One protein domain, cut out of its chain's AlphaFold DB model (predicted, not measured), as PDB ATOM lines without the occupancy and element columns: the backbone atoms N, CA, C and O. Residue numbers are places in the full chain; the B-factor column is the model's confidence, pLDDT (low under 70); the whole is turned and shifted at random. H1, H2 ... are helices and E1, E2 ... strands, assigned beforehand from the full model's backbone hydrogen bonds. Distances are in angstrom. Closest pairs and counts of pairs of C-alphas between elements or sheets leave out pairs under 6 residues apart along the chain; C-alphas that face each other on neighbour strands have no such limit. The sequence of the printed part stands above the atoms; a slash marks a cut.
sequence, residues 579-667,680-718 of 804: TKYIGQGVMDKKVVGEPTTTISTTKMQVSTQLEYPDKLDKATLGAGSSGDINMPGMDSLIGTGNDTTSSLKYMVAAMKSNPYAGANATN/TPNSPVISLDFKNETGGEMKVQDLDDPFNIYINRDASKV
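Overview. This is residues 579 to 667 and 680 to 718 of the 804 residues of the protein "sperm receptor for egg jelly-like" of Lingula unguis (UniProt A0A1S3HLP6). Look for a sandwich of two sheets only partly face to face: a larger slab of strands E1, E2, E5 and E6, with the small sheet E3, E4, E7 over part of one face by E5 and E6. H1 covers part of the other face, and the short helices H2 and H3 sit at one end. The 128 printed residues hold three named helices and seven named strands, in the order H1 E1 E2 H2 E3 E4 H3 E5 E6 E7; the sheets run E1 - E2 - E5 - E6 and E3 - E4 - E7, both antiparallel. The class is mixed, with under half of the residues, 57, in named elements. The whole is compact, with a radius of gyration of the C-alphas of 15.6 A and spans of 45 by 32 by 27 A.

Along the chain. Find C-alpha 579 at (2.782, 23.099, 41.460); from there H1 runs 12.2 A to residue 587. Next come E1, residues 597 to 600, and E2, residues 604 to 611, 22.5 A long. H2 is residues 613 to 616, E3 620 to 622, E4 627 to 630 and H3 634 to 638. E5, residues 648 to 655, begins at C-alpha 648 (-6.054, 11.693, 53.489) and is 23.1 A long; E6, residues 685 to 692, is 23.9 A. E7, residues 708 to 711, ends at C-alpha 711 (16.079, 9.424, 45.553).

Arrangement. Begin with the larger sheet: E1 and E2 form a hairpin, with N 599 and O 606 2.8 A apart. Between E2 and E5 look at N 607 and O 652, 2.8 A; between E5 and E6, at N 651 and O 689, 2.9 A. H1 is on this sheet at a height over the sheet of 8.1 A; its closest C-alphas to E2 are Met 587 and Thr 608, 5.9 A. In the other sheet, E3 and E4 form a hairpin, with N 621 and O 629 2.7 A apart, and E4 and E7 have N 628 and O 710 at 2.9 A. Across the sandwich, the closest C-alphas of E3 and E5 are Leu 621 and Val 652, 7.5 A. H2 and H3 only just touch, with 3 pairs of C-alphas within 8 A, the closest Pro 613 and Met 634 at 6.4 A. In H1 and H3 every O i to N i+4 pair is within hydrogen-bond range; H2 is too short for one.

Size, cuts and confidence. The C-alphas farthest apart, Thr 644 and Ser 716, are 47.4 A apart. Residues 668 to 679 are not printed; C-alphas 667 and 680 stand 12.8 A apart across this cut. The link from E6 to E7, 15 residues, is long. Mean pLDDT of the printed part is 79.0; look for values under 70 at residues 623, 640 to 641, 661 to 667, 680 to 683 and 713 to 718.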
ATOM      1  N   THR A 579       2.981  24.541  41.703       90.06
ATOM      2  CA  THR A 579       2.782  23.099  41.460       90.06
ATOM      3  C   THR A 579       1.871  22.456  42.505       90.06
ATOM      4  O   THR A 579       1.071  21.585  42.161       90.06
ATOM      5  N   LYS A 580       1.908  22.950  43.751       87.25
ATOM      6  CA  LYS A 580       1.014  22.525  44.833       87.25
ATOM      7  C   LYS A 580      -0.424  22.960  44.587       87.25
ATOM      8  O   LYS A 580      -1.333  22.151  44.736       87.25
ATOM      9  N   TYR A 581      -0.638  24.213  44.183       90.31
ATOM     10  CA  TYR A 581      -1.982  24.715  43.879       90.31
ATOM     11  C   TYR A 581      -2.604  23.977  42.693       90.31
ATOM     12  O   TYR A 581      -3.749  23.540  42.779       90.31
ATOM     13  N   ILE A 582      -1.815  23.737  41.642       92.56
ATOM     14  CA  ILE A 582      -2.234  22.947  40.481       92.56
ATOM     15  C   ILE A 582      -2.636  21.528  40.897       92.56
ATOM     16  O   ILE A 582      -3.720  21.063  40.539       92.56
ATOM     17  N   GLY A 583      -1.795  20.848  41.681       91.44
ATOM     18  CA  GLY A 583      -2.095  19.504  42.174       91.44
ATOM     19  C   GLY A 583      -3.336  19.456  43.070       91.44
ATOM     20  O   GLY A 583      -4.143  18.535  42.935       91.44
ATOM     21  N   GLN A 584      -3.531  20.464  43.928       88.62
ATOM     22  CA  GLN A 584      -4.713  20.586  44.783       88.62
ATOM     23  C   GLN A 584      -5.990  20.786  43.962       88.62
ATOM     24  O   GLN A 584      -6.962  20.067  44.183       88.62
ATOM     25  N   GLY A 585      -5.980  21.690  42.978       90.94
ATOM     26  CA  GLY A 585      -7.147  21.942  42.129       90.94
ATOM     27  C   GLY A 585      -7.600  20.696  41.363       90.94
ATOM     28  O   GLY A 585      -8.797  20.455  41.233       90.94
ATOM     29  N   VAL A 586      -6.653  19.863  40.916       93.00
ATOM     30  CA  VAL A 586      -6.951  18.556  40.301       93.00
ATOM     31  C   VAL A 586      -7.493  17.562  41.331       93.00
ATOM     32  O   VAL A 586      -8.438  16.832  41.042       93.00
ATOM     33  N   MET A 587      -6.927  17.537  42.539       90.25
ATOM     34  CA  MET A 587      -7.361  16.643  43.618       90.25
ATOM     35  C   MET A 587      -8.792  16.917  44.082       90.25
ATOM     36  O   MET A 587      -9.522  15.984  44.407       90.25
ATOM     37  N   ASP A 588      -9.206  18.183  44.101       88.25
ATOM     38  CA  ASP A 588     -10.522  18.594  44.595       88.25
ATOM     39  C   ASP A 588     -11.683  18.075  43.726       88.25
ATOM     40  O   ASP A 588     -12.834  18.081  44.164       88.25
ATOM     41  N   LYS A 589     -11.392  17.568  42.520       88.25
ATOM     42  CA  LYS A 589     -12.358  16.897  41.638       88.25
ATOM     43  C   LYS A 589     -12.542  15.403  41.922       88.25
ATOM     44  O   LYS A 589     -13.369  14.770  41.270       88.25
ATOM     45  N   LYS A 590     -11.798  14.845  42.876       89.44
ATOM     46  CA  LYS A 590     -11.731  13.401  43.120       89.44
ATOM     47  C   LYS A 590     -12.578  12.954  44.304       89.44
ATOM     48  O   LYS A 590     -13.004  13.746  45.154       89.44
ATOM     49  N   VAL A 591     -12.804  11.646  44.377       92.19
ATOM     50  CA  VAL A 591     -13.453  10.984  45.520       92.19
ATOM     51  C   VAL A 591     -12.478  10.087  46.270       92.19
ATOM     52  O   VAL A 591     -11.391   9.793  45.775       92.19
ATOM     53  N   VAL A 592     -12.823   9.711  47.504       92.81
ATOM     54  CA  VAL A 592     -11.918   8.912  48.339       92.81
ATOM     55  C   VAL A 592     -11.754   7.524  47.732       92.81
ATOM     56  O   VAL A 592     -12.742   6.881  47.388       92.81
ATOM     57  N   GLY A 593     -10.507   7.075  47.601       92.81
ATOM     58  CA  GLY A 593     -10.163   5.799  46.981       92.81
ATOM     59  C   GLY A 593     -10.119   5.850  45.454       92.81
ATOM     60  O   GLY A 593      -9.828   4.839  44.827       92.81
ATOM     61  N   GLU A 594     -10.383   6.997  44.822       93.31
ATOM     62  CA  GLU A 594     -10.161   7.151  43.384       93.31
ATOM     63  C   GLU A 594      -8.663   6.967  43.049       93.31
ATOM     64  O   GLU A 594      -7.822   7.568  43.727       93.31
ATOM     65  N   PRO A 595      -8.295   6.195  42.003       92.25
ATOM     66  CA  PRO A 595      -6.896   5.923  41.660       92.25
ATOM     67  C   PRO A 595      -6.068   7.193  41.463       92.25
ATOM     68  O   PRO A 595      -6.599   8.220  41.047       92.25
ATOM     69  N   THR A 596      -4.755   7.140  41.711       92.31
ATOM     70  CA  THR A 596      -3.848   8.294  41.582       92.31
ATOM     71  C   THR A 596      -3.979   8.997  40.227       92.31
ATOM     72  O   THR A 596      -3.935   8.360  39.176       92.31
ATOM     73  N   THR A 597      -4.068  10.331  40.242       93.25
ATOM     74  CA  THR A 597      -3.966  11.141  39.021       93.25
ATOM     75  C   THR A 597      -2.534  11.626  38.906       93.25
ATOM     76  O   THR A 597      -2.074  12.385  39.758       93.25
ATOM     77  N   THR A 598      -1.832  11.198  37.861       93.25
ATOM     78  CA  THR A 598      -0.430  11.555  37.642       93.25
ATOM     79  C   THR A 598      -0.282  12.449  36.418       93.25
ATOM     80  O   THR A 598      -0.477  12.028  35.279       93.25
ATOM     81  N   ILE A 599       0.136  13.689  36.650       93.69
ATOM     82  CA  ILE A 599       0.556  14.640  35.628       93.69
ATOM     83  C   ILE A 599       2.048  14.430  35.395       93.69
ATOM     84  O   ILE A 599       2.875  14.852  36.199       93.69
ATOM     85  N   SER A 600       2.395  13.770  34.293       90.88
ATOM     86  CA  SER A 600       3.792  13.581  33.893       90.88
ATOM     87  C   SER A 600       4.152  14.506  32.740       90.88
ATOM     88  O   SER A 600       3.446  14.575  31.733       90.88
ATOM     89  N   THR A 601       5.275  15.192  32.892       90.00
ATOM     90  CA  THR A 601       5.861  16.112  31.921       90.00
ATOM     91  C   THR A 601       7.298  15.673  31.631       90.00
ATOM     92  O   THR A 601       7.816  14.723  32.234       90.00
ATOM     93  N   THR A 602       7.977  16.318  30.683       85.31
ATOM     94  CA  THR A 602       9.362  15.927  30.366       85.31
ATOM     95  C   THR A 602      10.309  16.174  31.542       85.31
ATOM     96  O   THR A 602      11.277  15.422  31.707       85.31
ATOM     97  N   LYS A 603       9.994  17.167  32.387       86.69
ATOM     98  CA  LYS A 603      10.834  17.663  33.491       86.69
ATOM     99  C   LYS A 603      10.320  17.325  34.886       86.69
ATOM    100  O   LYS A 603      11.120  17.229  35.815       86.69
ATOM    101  N   MET A 604       9.013  17.134  35.040       88.00
ATOM    102  CA  MET A 604       8.367  16.969  36.339       88.00
ATOM    103  C   MET A 604       7.306  15.874  36.309       88.00
ATOM    104  O   MET A 604       6.749  15.533  35.267       88.00
ATOM    105  N   GLN A 605       6.997  15.348  37.482       91.19
ATOM    106  CA  GLN A 605       5.834  14.514  37.715       91.19
ATOM    107  C   GLN A 605       5.107  15.031  38.951       91.19
ATOM    108  O   GLN A 605       5.741  15.305  39.963       91.19
ATOM    109  N   VAL A 606       3.789  15.167  38.873       91.75
ATOM    110  CA  VAL A 606       2.935  15.513  40.012       91.75
ATOM    111  C   VAL A 606       1.831  14.473  40.103       91.75
ATOM    112  O   VAL A 606       1.031  14.332  39.182       91.75
ATOM    113  N   SER A 607       1.796  13.739  41.204       92.75
ATOM    114  CA  SER A 607       0.810  12.705  41.505       92.75
ATOM    115  C   SER A 607      -0.076  13.173  42.649       92.75
ATOM    116  O   SER A 607       0.432  13.652  43.659       92.75
ATOM    117  N   THR A 608      -1.389  13.046  42.495       92.56
ATOM    118  CA  THR A 608      -2.388  13.524  43.462       92.56
ATOM    119  C   THR A 608      -3.458  12.464  43.715       92.56
ATOM    120  O   THR A 608      -3.951  11.807  42.783       92.56
ATOM    121  N   GLN A 609      -3.824  12.289  44.986       91.06
ATOM    122  CA  GLN A 609      -4.839  11.326  45.397       91.06
ATOM    123  C   GLN A 609      -5.510  11.705  46.723       91.06
ATOM    124  O   GLN A 609      -4.913  12.341  47.592       91.06
ATOM    125  N   LEU A 610      -6.764  11.275  46.848       91.81
ATOM    126  CA  LEU A 610      -7.548  11.271  48.076       91.81
ATOM    127  C   LEU A 610      -7.791   9.804  48.452       91.81
ATOM    128  O   LEU A 610      -8.424   9.081  47.686       91.81
ATOM    129  N   GLU A 611      -7.267   9.347  49.585       91.62
ATOM    130  CA  GLU A 611      -7.178   7.917  49.905       91.62
ATOM    131  C   GLU A 611      -7.569   7.608  51.355       91.62
ATOM    132  O   GLU A 611      -7.465   8.459  52.244       91.62
ATOM    133  N   TYR A 612      -8.041   6.385  51.596       89.38
ATOM    134  CA  TYR A 612      -8.310   5.890  52.937       89.38
ATOM    135  C   TYR A 612      -7.008   5.567  53.690       89.38
ATOM    136  O   TYR A 612      -6.068   5.023  53.106       89.38
ATOM    137  N   PRO A 613      -6.948   5.846  55.002       89.00
ATOM    138  CA  PRO A 613      -5.782   5.552  55.828       89.00
ATOM    139  C   PRO A 613      -5.216   4.134  55.709       89.00
ATOM    140  O   PRO A 613      -4.008   3.958  55.573       89.00
ATOM    141  N   ASP A 614      -6.080   3.121  55.717       88.31
ATOM    142  CA  ASP A 614      -5.696   1.707  55.675       88.31
ATOM    143  C   ASP A 614      -4.972   1.326  54.378       88.31
ATOM    144  O   ASP A 614      -4.160   0.406  54.369       88.31
ATOM    145  N   LYS A 615      -5.235   2.046  53.282       90.00
ATOM    146  CA  LYS A 615      -4.555   1.843  51.995       90.00
ATOM    147  C   LYS A 615      -3.169   2.471  51.942       90.00
ATOM    148  O   LYS A 615      -2.380   2.105  51.075       90.00
ATOM    149  N   LEU A 616      -2.884   3.402  52.846       88.69
ATOM    150  CA  LEU A 616      -1.607   4.099  52.935       88.69
ATOM    151  C   LEU A 616      -0.682   3.518  54.011       88.69
ATOM    152  O   LEU A 616       0.472   3.939  54.094       88.69
ATOM    153  N   ASP A 617      -1.149   2.552  54.806       90.62
ATOM    154  CA  ASP A 617      -0.330   1.883  55.817       90.62
ATOM    155  C   ASP A 617       0.879   1.198  55.169       90.62
ATOM    156  O   ASP A 617       0.737   0.270  54.369       90.62
ATOM    157  N   LYS A 618       2.082   1.705  55.480       87.31
ATOM    158  CA  LYS A 618       3.358   1.225  54.921       87.31
ATOM    159  C   LYS A 618       3.408   1.207  53.389       87.31
ATOM    160  O   LYS A 618       4.188   0.461  52.794       87.31
ATOM    161  N   ALA A 619       2.579   2.024  52.741       90.25
ATOM    162  CA  ALA A 619       2.518   2.112  51.292       90.25
ATOM    163  C   ALA A 619       3.760   2.808  50.716       90.25
ATOM    164  O   ALA A 619       4.323   3.719  51.323       90.25
ATOM    165  N   THR A 620       4.150   2.422  49.503       88.88
ATOM    166  CA  THR A 620       5.170   3.127  48.720       88.88
ATOM    167  C   THR A 620       4.494   4.070  47.731       88.88
ATOM    168  O   THR A 620       3.750   3.638  46.850       88.88
ATOM    169  N   LEU A 621       4.770   5.363  47.863       85.81
ATOM    170  CA  LEU A 621       4.329   6.416  46.962       85.81
ATOM    171  C   LEU A 621       5.444   6.709  45.957       85.81
ATOM    172  O   LEU A 621       6.457   7.323  46.294       85.81
ATOM    173  N   GLY A 622       5.259   6.257  44.721       72.06
ATOM    174  CA  GLY A 622       6.253   6.447  43.670       72.06
ATOM    175  C   GLY A 622       6.225   7.843  43.052       72.06
ATOM    176  O   GLY A 622       5.161   8.440  42.864       72.06
ATOM    177  N   ALA A 623       7.404   8.334  42.676       69.81
ATOM    178  CA  ALA A 623       7.601   9.585  41.945       69.81
ATOM    179  C   ALA A 623       8.292   9.338  40.582       69.81
ATOM    180  O   ALA A 623       9.109  10.128  40.093       69.81
ATOM    181  N   GLY A 624       7.969   8.191  39.970       72.12
ATOM    182  CA  GLY A 624       8.464   7.780  38.660       72.12
ATOM    183  C   GLY A 624       9.945   7.415  38.707       72.12
ATOM    184  O   GLY A 624      10.392   6.680  39.578       72.12
ATOM    185  N   SER A 625      10.734   7.926  37.759       72.12
ATOM    186  CA  SER A 625      12.176   7.654  37.719       72.12
ATOM    187  C   SER A 625      12.977   8.417  38.777       72.12
ATOM    188  O   SER A 625      14.160   8.132  38.933       72.12
ATOM    189  N   SER A 626      12.382   9.393  39.472       74.56
ATOM    190  CA  SER A 626      13.103  10.239  40.432       74.56
ATOM    191  C   SER A 626      13.311   9.569  41.791       74.56
ATOM    192  O   SER A 626      14.253   9.937  42.491       74.56
ATOM    193  N   GLY A 627      12.478   8.588  42.150       77.25
ATOM    194  CA  GLY A 627      12.553   7.863  43.418       77.25
ATOM    195  C   GLY A 627      11.178   7.608  44.038       77.25
ATOM    196  O   GLY A 627      10.156   7.797  43.377       77.25
ATOM    197  N   ASP A 628      11.172   7.208  45.308       80.50
ATOM    198  CA  ASP A 628      10.003   6.682  46.016       80.50
ATOM    199  C   ASP A 628       9.942   7.189  47.464       80.50
ATOM    200  O   ASP A 628      10.968   7.456  48.091       80.50
ATOM    201  N   ILE A 629       8.736   7.294  48.020       79.88
ATOM    202  CA  ILE A 629       8.502   7.626  49.430       79.88
ATOM    203  C   ILE A 629       7.742   6.477  50.088       79.88
ATOM    204  O   ILE A 629       6.601   6.207  49.728       79.88
ATOM    205  N   ASN A 630       8.335   5.829  51.083       84.12
ATOM    206  CA  ASN A 630       7.650   4.827  51.893       84.12
ATOM    207  C   ASN A 630       7.001   5.495  53.103       84.12
ATOM    208  O   ASN A 630       7.669   6.175  53.890       84.12
ATOM    209  N   MET A 631       5.697   5.276  53.235       83.56
ATOM    210  CA  MET A 631       4.875   5.774  54.328       83.56
ATOM    211  C   MET A 631       5.167   5.013  55.631       83.56
ATOM    212  O   MET A 631       5.487   3.821  55.586       83.56
ATOM    213  N   PRO A 632       5.038   5.674  56.793       82.81
ATOM    214  CA  PRO A 632       5.102   5.013  58.091       82.81
ATOM    215  C   PRO A 632       3.830   4.192  58.370       82.81
ATOM    216  O   PRO A 632       2.886   4.179  57.573       82.81
ATOM    217  N   GLY A 633       3.788   3.524  59.526       86.19
ATOM    218  CA  GLY A 633       2.565   2.892  60.023       86.19
ATOM    219  C   GLY A 633       1.463   3.923  60.297       86.19
ATOM    220  O   GLY A 633       1.679   4.890  61.037       86.19
ATOM    221  N   MET A 634       0.279   3.721  59.718       86.62
ATOM    222  CA  MET A 634      -0.796   4.718  59.709       86.62
ATOM    223  C   MET A 634      -1.422   4.949  61.089       86.62
ATOM    224  O   MET A 634      -1.822   6.073  61.392       86.62
ATOM    225  N   ASP A 635      -1.446   3.926  61.946       84.12
ATOM    226  CA  ASP A 635      -1.968   4.022  63.318       84.12
ATOM    227  C   ASP A 635      -1.236   5.107  64.130       84.12
ATOM    228  O   ASP A 635      -1.866   5.896  64.836       84.12
ATOM    229  N   SER A 636       0.091   5.198  63.979       81.19
ATOM    230  CA  SER A 636       0.909   6.224  64.643       81.19
ATOM    231  C   SER A 636       0.729   7.619  64.026       81.19
ATOM    232  O   SER A 636       0.755   8.620  64.740       81.19
ATOM    233  N   LEU A 637       0.468   7.697  62.714       79.06
ATOM    234  CA  LEU A 637       0.300   8.955  61.979       79.06
ATOM    235  C   LEU A 637      -1.081   9.607  62.202       79.06
ATOM    236  O   LEU A 637      -1.180  10.834  62.276       79.06
ATOM    237  N   ILE A 638      -2.149   8.809  62.316       80.88
ATOM    238  CA  ILE A 638      -3.527   9.287  62.559       80.88
ATOM    239  C   ILE A 638      -3.858   9.427  64.047       80.88
ATOM    240  O   ILE A 638      -4.887  10.013  64.374       80.88
ATOM    241  N   GLY A 639      -2.986   8.953  64.940       71.88
ATOM    242  CA  GLY A 639      -3.162   9.048  66.388       71.88
ATOM    243  C   GLY A 639      -3.210  10.484  66.938       71.88
ATOM    244  O   GLY A 639      -3.723  11.416  66.323       71.88
ATOM    245  N   THR A 640      -2.665  10.683  68.141       63.25
ATOM    246  CA  THR A 640      -2.935  11.861  68.989       63.25
ATOM    247  C   THR A 640      -2.891  13.217  68.259       63.25
ATOM    248  O   THR A 640      -1.829  13.818  68.073       63.25
ATOM    249  N   GLY A 641      -4.074  13.753  67.937       66.88
ATOM    250  CA  GLY A 641      -4.241  15.042  67.257       66.88
ATOM    251  C   GLY A 641      -4.831  14.970  65.846       66.88
ATOM    252  O   GLY A 641      -5.254  16.010  65.351       66.88
ATOM    253  N   ASN A 642      -4.924  13.779  65.245       75.56
ATOM    254  CA  ASN A 642      -5.514  13.547  63.922       75.56
ATOM    255  C   ASN A 642      -6.675  12.523  63.962       75.56
ATOM    256  O   ASN A 642      -7.153  12.110  62.907       75.56
ATOM    257  N   ASP A 643      -7.171  12.158  65.150       73.31
ATOM    258  CA  ASP A 643      -8.058  11.002  65.396       73.31
ATOM    259  C   ASP A 643      -9.419  11.038  64.664       73.31
ATOM    260  O   ASP A 643     -10.141  10.042  64.608       73.31
ATOM    261  N   THR A 644      -9.812  12.192  64.121       73.25
ATOM    262  CA  THR A 644     -11.053  12.362  63.343       73.25
ATOM    263  C   THR A 644     -10.861  12.166  61.839       73.25
ATOM    264  O   THR A 644     -11.843  12.206  61.098       73.25
ATOM    265  N   THR A 645      -9.621  11.960  61.388       78.75
ATOM    266  CA  THR A 645      -9.258  11.905  59.970       78.75
ATOM    267  C   THR A 645      -9.767  10.616  59.336       78.75
ATOM    268  O   THR A 645      -9.309   9.522  59.658       78.75
ATOM    269  N   SER A 646     -10.731  10.740  58.424       82.62
ATOM    270  CA  SER A 646     -11.361   9.590  57.745       82.62
ATOM    271  C   SER A 646     -10.793   9.315  56.351       82.62
ATOM    272  O   SER A 646     -10.975   8.226  55.810       82.62
ATOM    273  N   SER A 647     -10.107  10.299  55.772       88.81
ATOM    274  CA  SER A 647      -9.416  10.202  54.487       88.81
ATOM    275  C   SER A 647      -8.268  11.201  54.442       88.81
ATOM    276  O   SER A 647      -8.275  12.203  55.157       88.81
ATOM    277  N   LEU A 648      -7.280  10.921  53.602       87.69
ATOM    278  CA  LEU A 648      -6.054  11.693  53.489       87.69
ATOM    279  C   LEU A 648      -5.890  12.211  52.068       87.69
ATOM    280  O   LEU A 648      -6.066  11.480  51.093       87.69
ATOM    281  N   LYS A 649      -5.526  13.484  51.967       88.88
ATOM    282  CA  LYS A 649      -5.150  14.148  50.723       88.88
ATOM    283  C   LYS A 649      -3.638  14.143  50.635       88.88
ATOM    284  O   LYS A 649      -2.982  14.686  51.524       88.88
ATOM    285  N   TYR A 650      -3.079  13.579  49.571       87.44
ATOM    286  CA  TYR A 650      -1.641  13.642  49.366       87.44
ATOM    287  C   TYR A 650      -1.259  13.991  47.938       87.44
ATOM    288  O   TYR A 650      -1.927  13.631  46.965       87.44
ATOM    289  N   MET A 651      -0.136  14.690  47.832       87.62
ATOM    290  CA  MET A 651       0.482  15.038  46.571       87.62
ATOM    291  C   MET A 651       1.971  14.720  46.625       87.62
ATOM    292  O   MET A 651       2.682  15.188  47.511       87.62
ATOM    293  N   VAL A 652       2.451  13.964  45.645       87.38
ATOM    294  CA  VAL A 652       3.879  13.740  45.421       87.38
ATOM    295  C   VAL A 652       4.289  14.520  44.187       87.38
ATOM    296  O   VAL A 652       3.741  14.300  43.109       87.38
ATOM    297  N   ALA A 653       5.255  15.421  44.324       86.38
ATOM    298  CA  ALA A 653       5.872  16.095  43.189       86.38
ATOM    299  C   ALA A 653       7.337  15.676  43.072       86.38
ATOM    300  O   ALA A 653       8.078  15.719  44.050       86.38
ATOM    301  N   ALA A 654       7.750  15.287  41.873       84.38
ATOM    302  CA  ALA A 654       9.119  14.959  41.519       84.38
ATOM    303  C   ALA A 654       9.619  15.859  40.393       84.38
ATOM    304  O   ALA A 654       8.924  16.101  39.406       84.38
ATOM    305  N   MET A 655      10.860  16.306  40.517       83.19
ATOM    306  CA  MET A 655      11.577  17.093  39.521       83.19
ATOM    307  C   MET A 655      12.818  16.318  39.112       83.19
ATOM    308  O   MET A 655      13.591  15.898  39.973       83.19
ATOM    309  N   LYS A 656      12.993  16.086  37.808       81.19
ATOM    310  CA  LYS A 656      14.147  15.327  37.298       81.19
ATOM    311  C   LYS A 656      15.454  16.100  37.461       81.19
ATOM    312  O   LYS A 656      16.476  15.498  37.767       81.19
ATOM    313  N   SER A 657      15.401  17.416  37.273       77.56
ATOM    314  CA  SER A 657      16.492  18.343  37.575       77.56
ATOM    315  C   SER A 657      16.262  18.968  38.948       77.56
ATOM    316  O   SER A 657      15.118  19.269  39.295       77.56
ATOM    317  N   ASN A 658      17.327  19.213  39.713       78.88
ATOM    318  CA  ASN A 658      17.201  19.963  40.957       78.88
ATOM    319  C   ASN A 658      16.956  21.451  40.655       78.88
ATOM    320  O   ASN A 658      17.872  22.090  40.147       78.88
ATOM    321  N   PRO A 659      15.802  22.049  41.002       75.62
ATOM    322  CA  PRO A 659      15.565  23.487  40.817       75.62
ATOM    323  C   PRO A 659      16.462  24.382  41.692       75.62
ATOM    324  O   PRO A 659      16.385  25.606  41.609       75.62
ATOM    325  N   TYR A 660      17.253  23.796  42.593       73.44
ATOM    326  CA  TYR A 660      18.201  24.483  43.467       73.44
ATOM    327  C   TYR A 660      19.664  24.324  43.031       73.44
ATOM    328  O   TYR A 660      20.548  24.829  43.722       73.44
ATOM    329  N   ALA A 661      19.925  23.667  41.896       66.50
ATOM    330  CA  ALA A 661      21.270  23.542  41.339       66.50
ATOM    331  C   ALA A 661      21.875  24.920  41.007       66.50
ATOM    332  O   ALA A 661      21.162  25.867  40.658       66.50
ATOM    333  N   GLY A 662      23.192  25.053  41.190       59.09
ATOM    334  CA  GLY A 662      23.944  26.283  40.906       59.09
ATOM    335  C   GLY A 662      23.575  27.509  41.754       59.09
ATOM    336  O   GLY A 662      24.196  28.554  41.607       59.09
ATOM    337  N   ALA A 663      22.569  27.441  42.635       56.69
ATOM    338  CA  ALA A 663      22.313  28.526  43.571       56.69
ATOM    339  C   ALA A 663      23.435  28.539  44.608       56.69
ATOM    340  O   ALA A 663      23.641  27.532  45.287       56.69
ATOM    341  N   ASN A 664      24.139  29.668  44.736       50.16
ATOM    342  CA  ASN A 664      25.091  29.873  45.821       50.16
ATOM    343  C   ASN A 664      24.377  29.547  47.136       50.16
ATOM    344  O   ASN A 664      23.455  30.257  47.544       50.16
ATOM    345  N   ALA A 665      24.765  28.447  47.779       41.56
ATOM    346  CA  ALA A 665      24.339  28.159  49.133       41.56
ATOM    347  C   ALA A 665      24.946  29.264  49.997       41.56
ATOM    348  O   ALA A 665      26.105  29.191  50.397       41.56
ATOM    349  N   THR A 666      24.201  30.345  50.228       37.16
ATOM    350  CA  THR A 666      24.615  31.364  51.183       37.16
ATOM    351  C   THR A 666      24.603  30.694  52.546       37.16
ATOM    352  O   THR A 666      23.554  30.584  53.183       37.16
ATOM    353  N   ASN A 667      25.764  30.205  52.975       34.47
ATOM    354  CA  ASN A 667      26.011  29.851  54.357       34.47
ATOM    355  C   ASN A 667      25.658  31.086  55.191       34.47
ATOM    356  O   ASN A 667      26.361  32.093  55.181       34.47
ATOM    357  N   THR A 680      26.362  21.564  45.275       48.16
ATOM    358  CA  THR A 680      25.088  21.679  44.549       48.16
ATOM    359  C   THR A 680      24.488  20.278  44.370       48.16
ATOM    360  O   THR A 680      25.124  19.404  43.776       48.16
ATOM    361  N   PRO A 681      23.292  19.975  44.917       54.75
ATOM    362  CA  PRO A 681      22.759  18.627  44.805       54.75
ATOM    363  C   PRO A 681      22.328  18.396  43.354       54.75
ATOM    364  O   PRO A 681      21.286  18.882  42.930       54.75
ATOM    365  N   ASN A 682      23.091  17.624  42.584       61.41
ATOM    366  CA  ASN A 682      22.725  17.234  41.215       61.41
ATOM    367  C   ASN A 682      21.669  16.108  41.164       61.41
ATOM    368  O   ASN A 682      21.439  15.503  40.117       61.41
ATOM    369  N   SER A 683      21.039  15.790  42.299       67.88
ATOM    370  CA  SER A 683      20.002  14.765  42.403       67.88
ATOM    371  C   SER A 683      18.624  15.302  42.004       67.88
ATOM    372  O   SER A 683      18.347  16.480  42.214       67.88
ATOM    373  N   PRO A 684      17.704  14.442  41.541       74.25
ATOM    374  CA  PRO A 684      16.285  14.778  41.487       74.25
ATOM    375  C   PRO A 684      15.761  15.297  42.834       74.25
ATOM    376  O   PRO A 684      16.307  14.979  43.896       74.25
ATOM    377  N   VAL A 685      14.676  16.068  42.792       78.94
ATOM    378  CA  VAL A 685      13.966  16.539  43.991       78.94
ATOM    379  C   VAL A 685      12.609  15.864  44.062       78.94
ATOM    380  O   VAL A 685      11.897  15.807  43.063       78.94
ATOM    381  N   ILE A 686      12.248  15.373  45.244       80.25
ATOM    382  CA  ILE A 686      10.931  14.806  45.542       80.25
ATOM    383  C   ILE A 686      10.347  15.577  46.725       80.25
ATOM    384  O   ILE A 686      11.057  15.893  47.678       80.25
ATOM    385  N   SER A 687       9.054  15.874  46.675       81.38
ATOM    386  CA  SER A 687       8.305  16.464  47.781       81.38
ATOM    387  C   SER A 687       6.995  15.722  48.008       81.38
ATOM    388  O   SER A 687       6.300  15.414  47.040       81.38
ATOM    389  N   LEU A 688       6.641  15.526  49.277       83.06
ATOM    390  CA  LEU A 688       5.336  15.050  49.725       83.06
ATOM    391  C   LEU A 688       4.584  16.207  50.393       83.06
ATOM    392  O   LEU A 688       5.107  16.834  51.312       83.06
ATOM    393  N   ASP A 689       3.367  16.473  49.937       80.38
ATOM    394  CA  ASP A 689       2.370  17.280  50.645       80.38
ATOM    395  C   ASP A 689       1.276  16.332  51.155       80.38
ATOM    396  O   ASP A 689       0.846  15.436  50.425       80.38
ATOM    397  N   PHE A 690       0.873  16.495  52.413       77.69
ATOM    398  CA  PHE A 690       0.011  15.561  53.129       77.69
ATOM    399  C   PHE A 690      -0.952  16.318  54.051       77.69
ATOM    400  O   PHE A 690      -0.522  17.072  54.927       77.69
ATOM    401  N   LYS A 691      -2.261  16.134  53.850       81.56
ATOM    402  CA  LYS A 691      -3.336  16.887  54.519       81.56
ATOM    403  C   LYS A 691      -4.496  15.976  54.919       81.56
ATOM    404  O   LYS A 691      -4.708  14.922  54.319       81.56
ATOM    405  N   ASN A 692      -5.282  16.416  55.898       79.50
ATOM    406  CA  ASN A 692      -6.524  15.742  56.286       79.50
ATOM    407  C   ASN A 692      -7.661  15.982  55.267       79.50
ATOM    408  O   ASN A 692      -7.508  16.724  54.288       79.50
ATOM    409  N   GLU A 693      -8.838  15.405  55.512       74.69
ATOM    410  CA  GLU A 693     -10.007  15.497  54.630       74.69
ATOM    411  C   GLU A 693     -10.502  16.935  54.406       74.69
ATOM    412  O   GLU A 693     -11.032  17.258  53.339       74.69
ATOM    413  N   THR A 694     -10.278  17.824  55.379       75.19
ATOM    414  CA  THR A 694     -10.645  19.248  55.301       75.19
ATOM    415  C   THR A 694      -9.590  20.104  54.594       75.19
ATOM    416  O   THR A 694      -9.830  21.279  54.333       75.19
ATOM    417  N   GLY A 695      -8.433  19.527  54.248       70.44
ATOM    418  CA  GLY A 695      -7.275  20.253  53.720       70.44
ATOM    419  C   GLY A 695      -6.410  20.919  54.796       70.44
ATOM    420  O   GLY A 695      -5.520  21.697  54.458       70.44
ATOM    421  N   GLY A 696      -6.656  20.625  56.074       75.81
ATOM    422  CA  GLY A 696      -5.807  21.041  57.186       75.81
ATOM    423  C   GLY A 696      -4.504  20.241  57.243       75.81
ATOM    424  O   GLY A 696      -4.454  19.083  56.822       75.81
ATOM    425  N   GLU A 697      -3.450  20.868  57.765       72.88
ATOM    426  CA  GLU A 697      -2.153  20.216  57.964       72.88
ATOM    427  C   GLU A 697      -2.259  19.077  58.985       72.88
ATOM    428  O   GLU A 697      -2.906  19.207  60.027       72.88
ATOM    429  N   MET A 698      -1.610  17.956  58.675       74.75
ATOM    430  CA  MET A 698      -1.523  16.799  59.564       74.75
ATOM    431  C   MET A 698      -0.460  17.035  60.637       74.75
ATOM    432  O   MET A 698       0.660  17.451  60.333       74.75
ATOM    433  N   LYS A 699      -0.769  16.719  61.898       74.12
ATOM    434  CA  LYS A 699       0.232  16.769  62.968       74.12
ATOM    435  C   LYS A 699       1.109  15.517  62.909       74.12
ATOM    436  O   LYS A 699       0.637  14.438  63.244       74.12
ATOM    437  N   VAL A 700       2.368  15.657  62.500       75.50
ATOM    438  CA  VAL A 700       3.319  14.536  62.406       75.50
ATOM    439  C   VAL A 700       4.235  14.531  63.629       75.50
ATOM    440  O   VAL A 700       5.100  15.395  63.765       75.50
ATOM    441  N   GLN A 701       4.032  13.580  64.535       75.25
ATOM    442  CA  GLN A 701       4.842  13.395  65.742       75.25
ATOM    443  C   GLN A 701       4.695  11.961  66.260       75.25
ATOM    444  O   GLN A 701       3.730  11.295  65.908       75.25
ATOM    445  N   ASP A 702       5.620  11.524  67.120       75.44
ATOM    446  CA  ASP A 702       5.524  10.251  67.853       75.44
ATOM    447  C   ASP A 702       5.288   9.018  66.947       75.44
ATOM    448  O   ASP A 702       4.543   8.111  67.305       75.44
ATOM    449  N   LEU A 703       5.906   9.002  65.756       76.31
ATOM    450  CA  LEU A 703       5.755   7.917  64.781       76.31
ATOM    451  C   LEU A 703       6.481   6.642  65.227       76.31
ATOM    452  O   LEU A 703       7.622   6.713  65.691       76.31
ATOM    453  N   ASP A 704       5.855   5.486  64.997       80.44
ATOM    454  CA  ASP A 704       6.464   4.174  65.273       80.44
ATOM    455  C   ASP A 704       7.535   3.810  64.231       80.44
ATOM    456  O   ASP A 704       8.583   3.259  64.565       80.44
ATOM    457  N   ASP A 705       7.272   4.155  62.968       78.00
ATOM    458  CA  ASP A 705       8.165   3.982  61.822       78.00
ATOM    459  C   ASP A 705       8.407   5.362  61.166       78.00
ATOM    460  O   ASP A 705       7.488   6.184  61.136       78.00
ATOM    461  N   PRO A 706       9.601   5.666  60.623       78.38
ATOM    462  CA  PRO A 706       9.841   6.928  59.923       78.38
ATOM    463  C   PRO A 706       9.271   6.917  58.494       78.38
ATOM    464  O   PRO A 706       9.053   5.864  57.892       78.38
ATOM    465  N   PHE A 707       9.120   8.107  57.905       77.31
ATOM    466  CA  PHE A 707       9.041   8.239  56.447       77.31
ATOM    467  C   PHE A 707      10.408   7.902  55.842       77.31
ATOM    468  O   PHE A 707      11.408   8.500  56.240       77.31
ATOM    469  N   ASN A 708      10.461   7.004  54.855       78.56
ATOM    470  CA  ASN A 708      11.707   6.717  54.133       78.56
ATOM    471  C   ASN A 708      11.626   7.285  52.717       78.56
ATOM    472  O   ASN A 708      10.726   6.925  51.963       78.56
ATOM    473  N   ILE A 709      12.561   8.159  52.348       76.19
ATOM    474  CA  ILE A 709      12.596   8.796  51.027       76.19
ATOM    475  C   ILE A 709      13.807   8.270  50.262       76.19
ATOM    476  O   ILE A 709      14.950   8.473  50.669       76.19
ATOM    477  N   TYR A 710      13.550   7.627  49.131       77.12
ATOM    478  CA  TYR A 710      14.559   7.126  48.210       77.12
ATOM    479  C   TYR A 710      14.636   8.067  47.018       77.12
ATOM    480  O   TYR A 710      13.628   8.343  46.376       77.12
ATOM    481  N   ILE A 711      15.834   8.558  46.710       75.44
ATOM    482  CA  ILE A 711      16.079   9.424  45.553       75.44
ATOM    483  C   ILE A 711      17.000   8.677  44.598       75.44
ATOM    484  O   ILE A 711      18.134   8.341  44.948       75.44
ATOM    485  N   ASN A 712      16.529   8.449  43.375       72.19
ATOM    486  CA  ASN A 712      17.323   7.817  42.333       72.19
ATOM    487  C   ASN A 712      18.387   8.800  41.844       72.19
ATOM    488  O   ASN A 712      18.077   9.872  41.326       72.19
ATOM    489  N   ARG A 713      19.660   8.434  42.004       66.69
ATOM    490  CA  ARG A 713      20.795   9.220  41.508       66.69
ATOM    491  C   ARG A 713      21.319   8.619  40.213       66.69
ATOM    492  O   ARG A 713      21.422   7.402  40.082       66.69
ATOM    493  N   ASP A 714      21.680   9.481  39.270       58.53
ATOM    494  CA  ASP A 714      22.397   9.065  38.069       58.53
ATOM    495  C   ASP A 714      23.829   8.675  38.455       58.53
ATOM    496  O   ASP A 714      24.656   9.537  38.755       58.53
ATOM    497  N   ALA A 715      24.112   7.371  38.467       52.06
ATOM    498  CA  ALA A 715      25.413   6.829  38.848       52.06
ATOM    499  C   ALA A 715      26.567   7.366  37.981       52.06
ATOM    500  O   ALA A 715      27.693   7.422  38.459       52.06
ATOM    501  N   SER A 716      26.297   7.807  36.745       47.41
ATOM    502  CA  SER A 716      27.313   8.390  35.856       47.41
ATOM    503  C   SER A 716      27.728   9.815  36.244       47.41
ATOM    504  O   SER A 716      28.797  10.275  35.848       47.41
ATOM    505  N   LYS A 717      26.901  10.507  37.039       44.69
ATOM    506  CA  LYS A 717      27.164  11.859  37.559       44.69
ATOM    507  C   LYS A 717      27.709  11.858  38.984       44.69
ATOM    508  O   LYS A 717      28.078  12.912  39.496       44.69
ATOM    509  N   VAL A 718      27.746  10.697  39.638       46.72
ATOM    510  CA  VAL A 718      28.406  10.549  40.933       46.72
ATOM    511  C   VAL A 718      29.906  10.439  40.668       46.72
ATOM    512  O   VAL A 718      30.408   9.369  40.344       46.72
TER     513      VAL A 718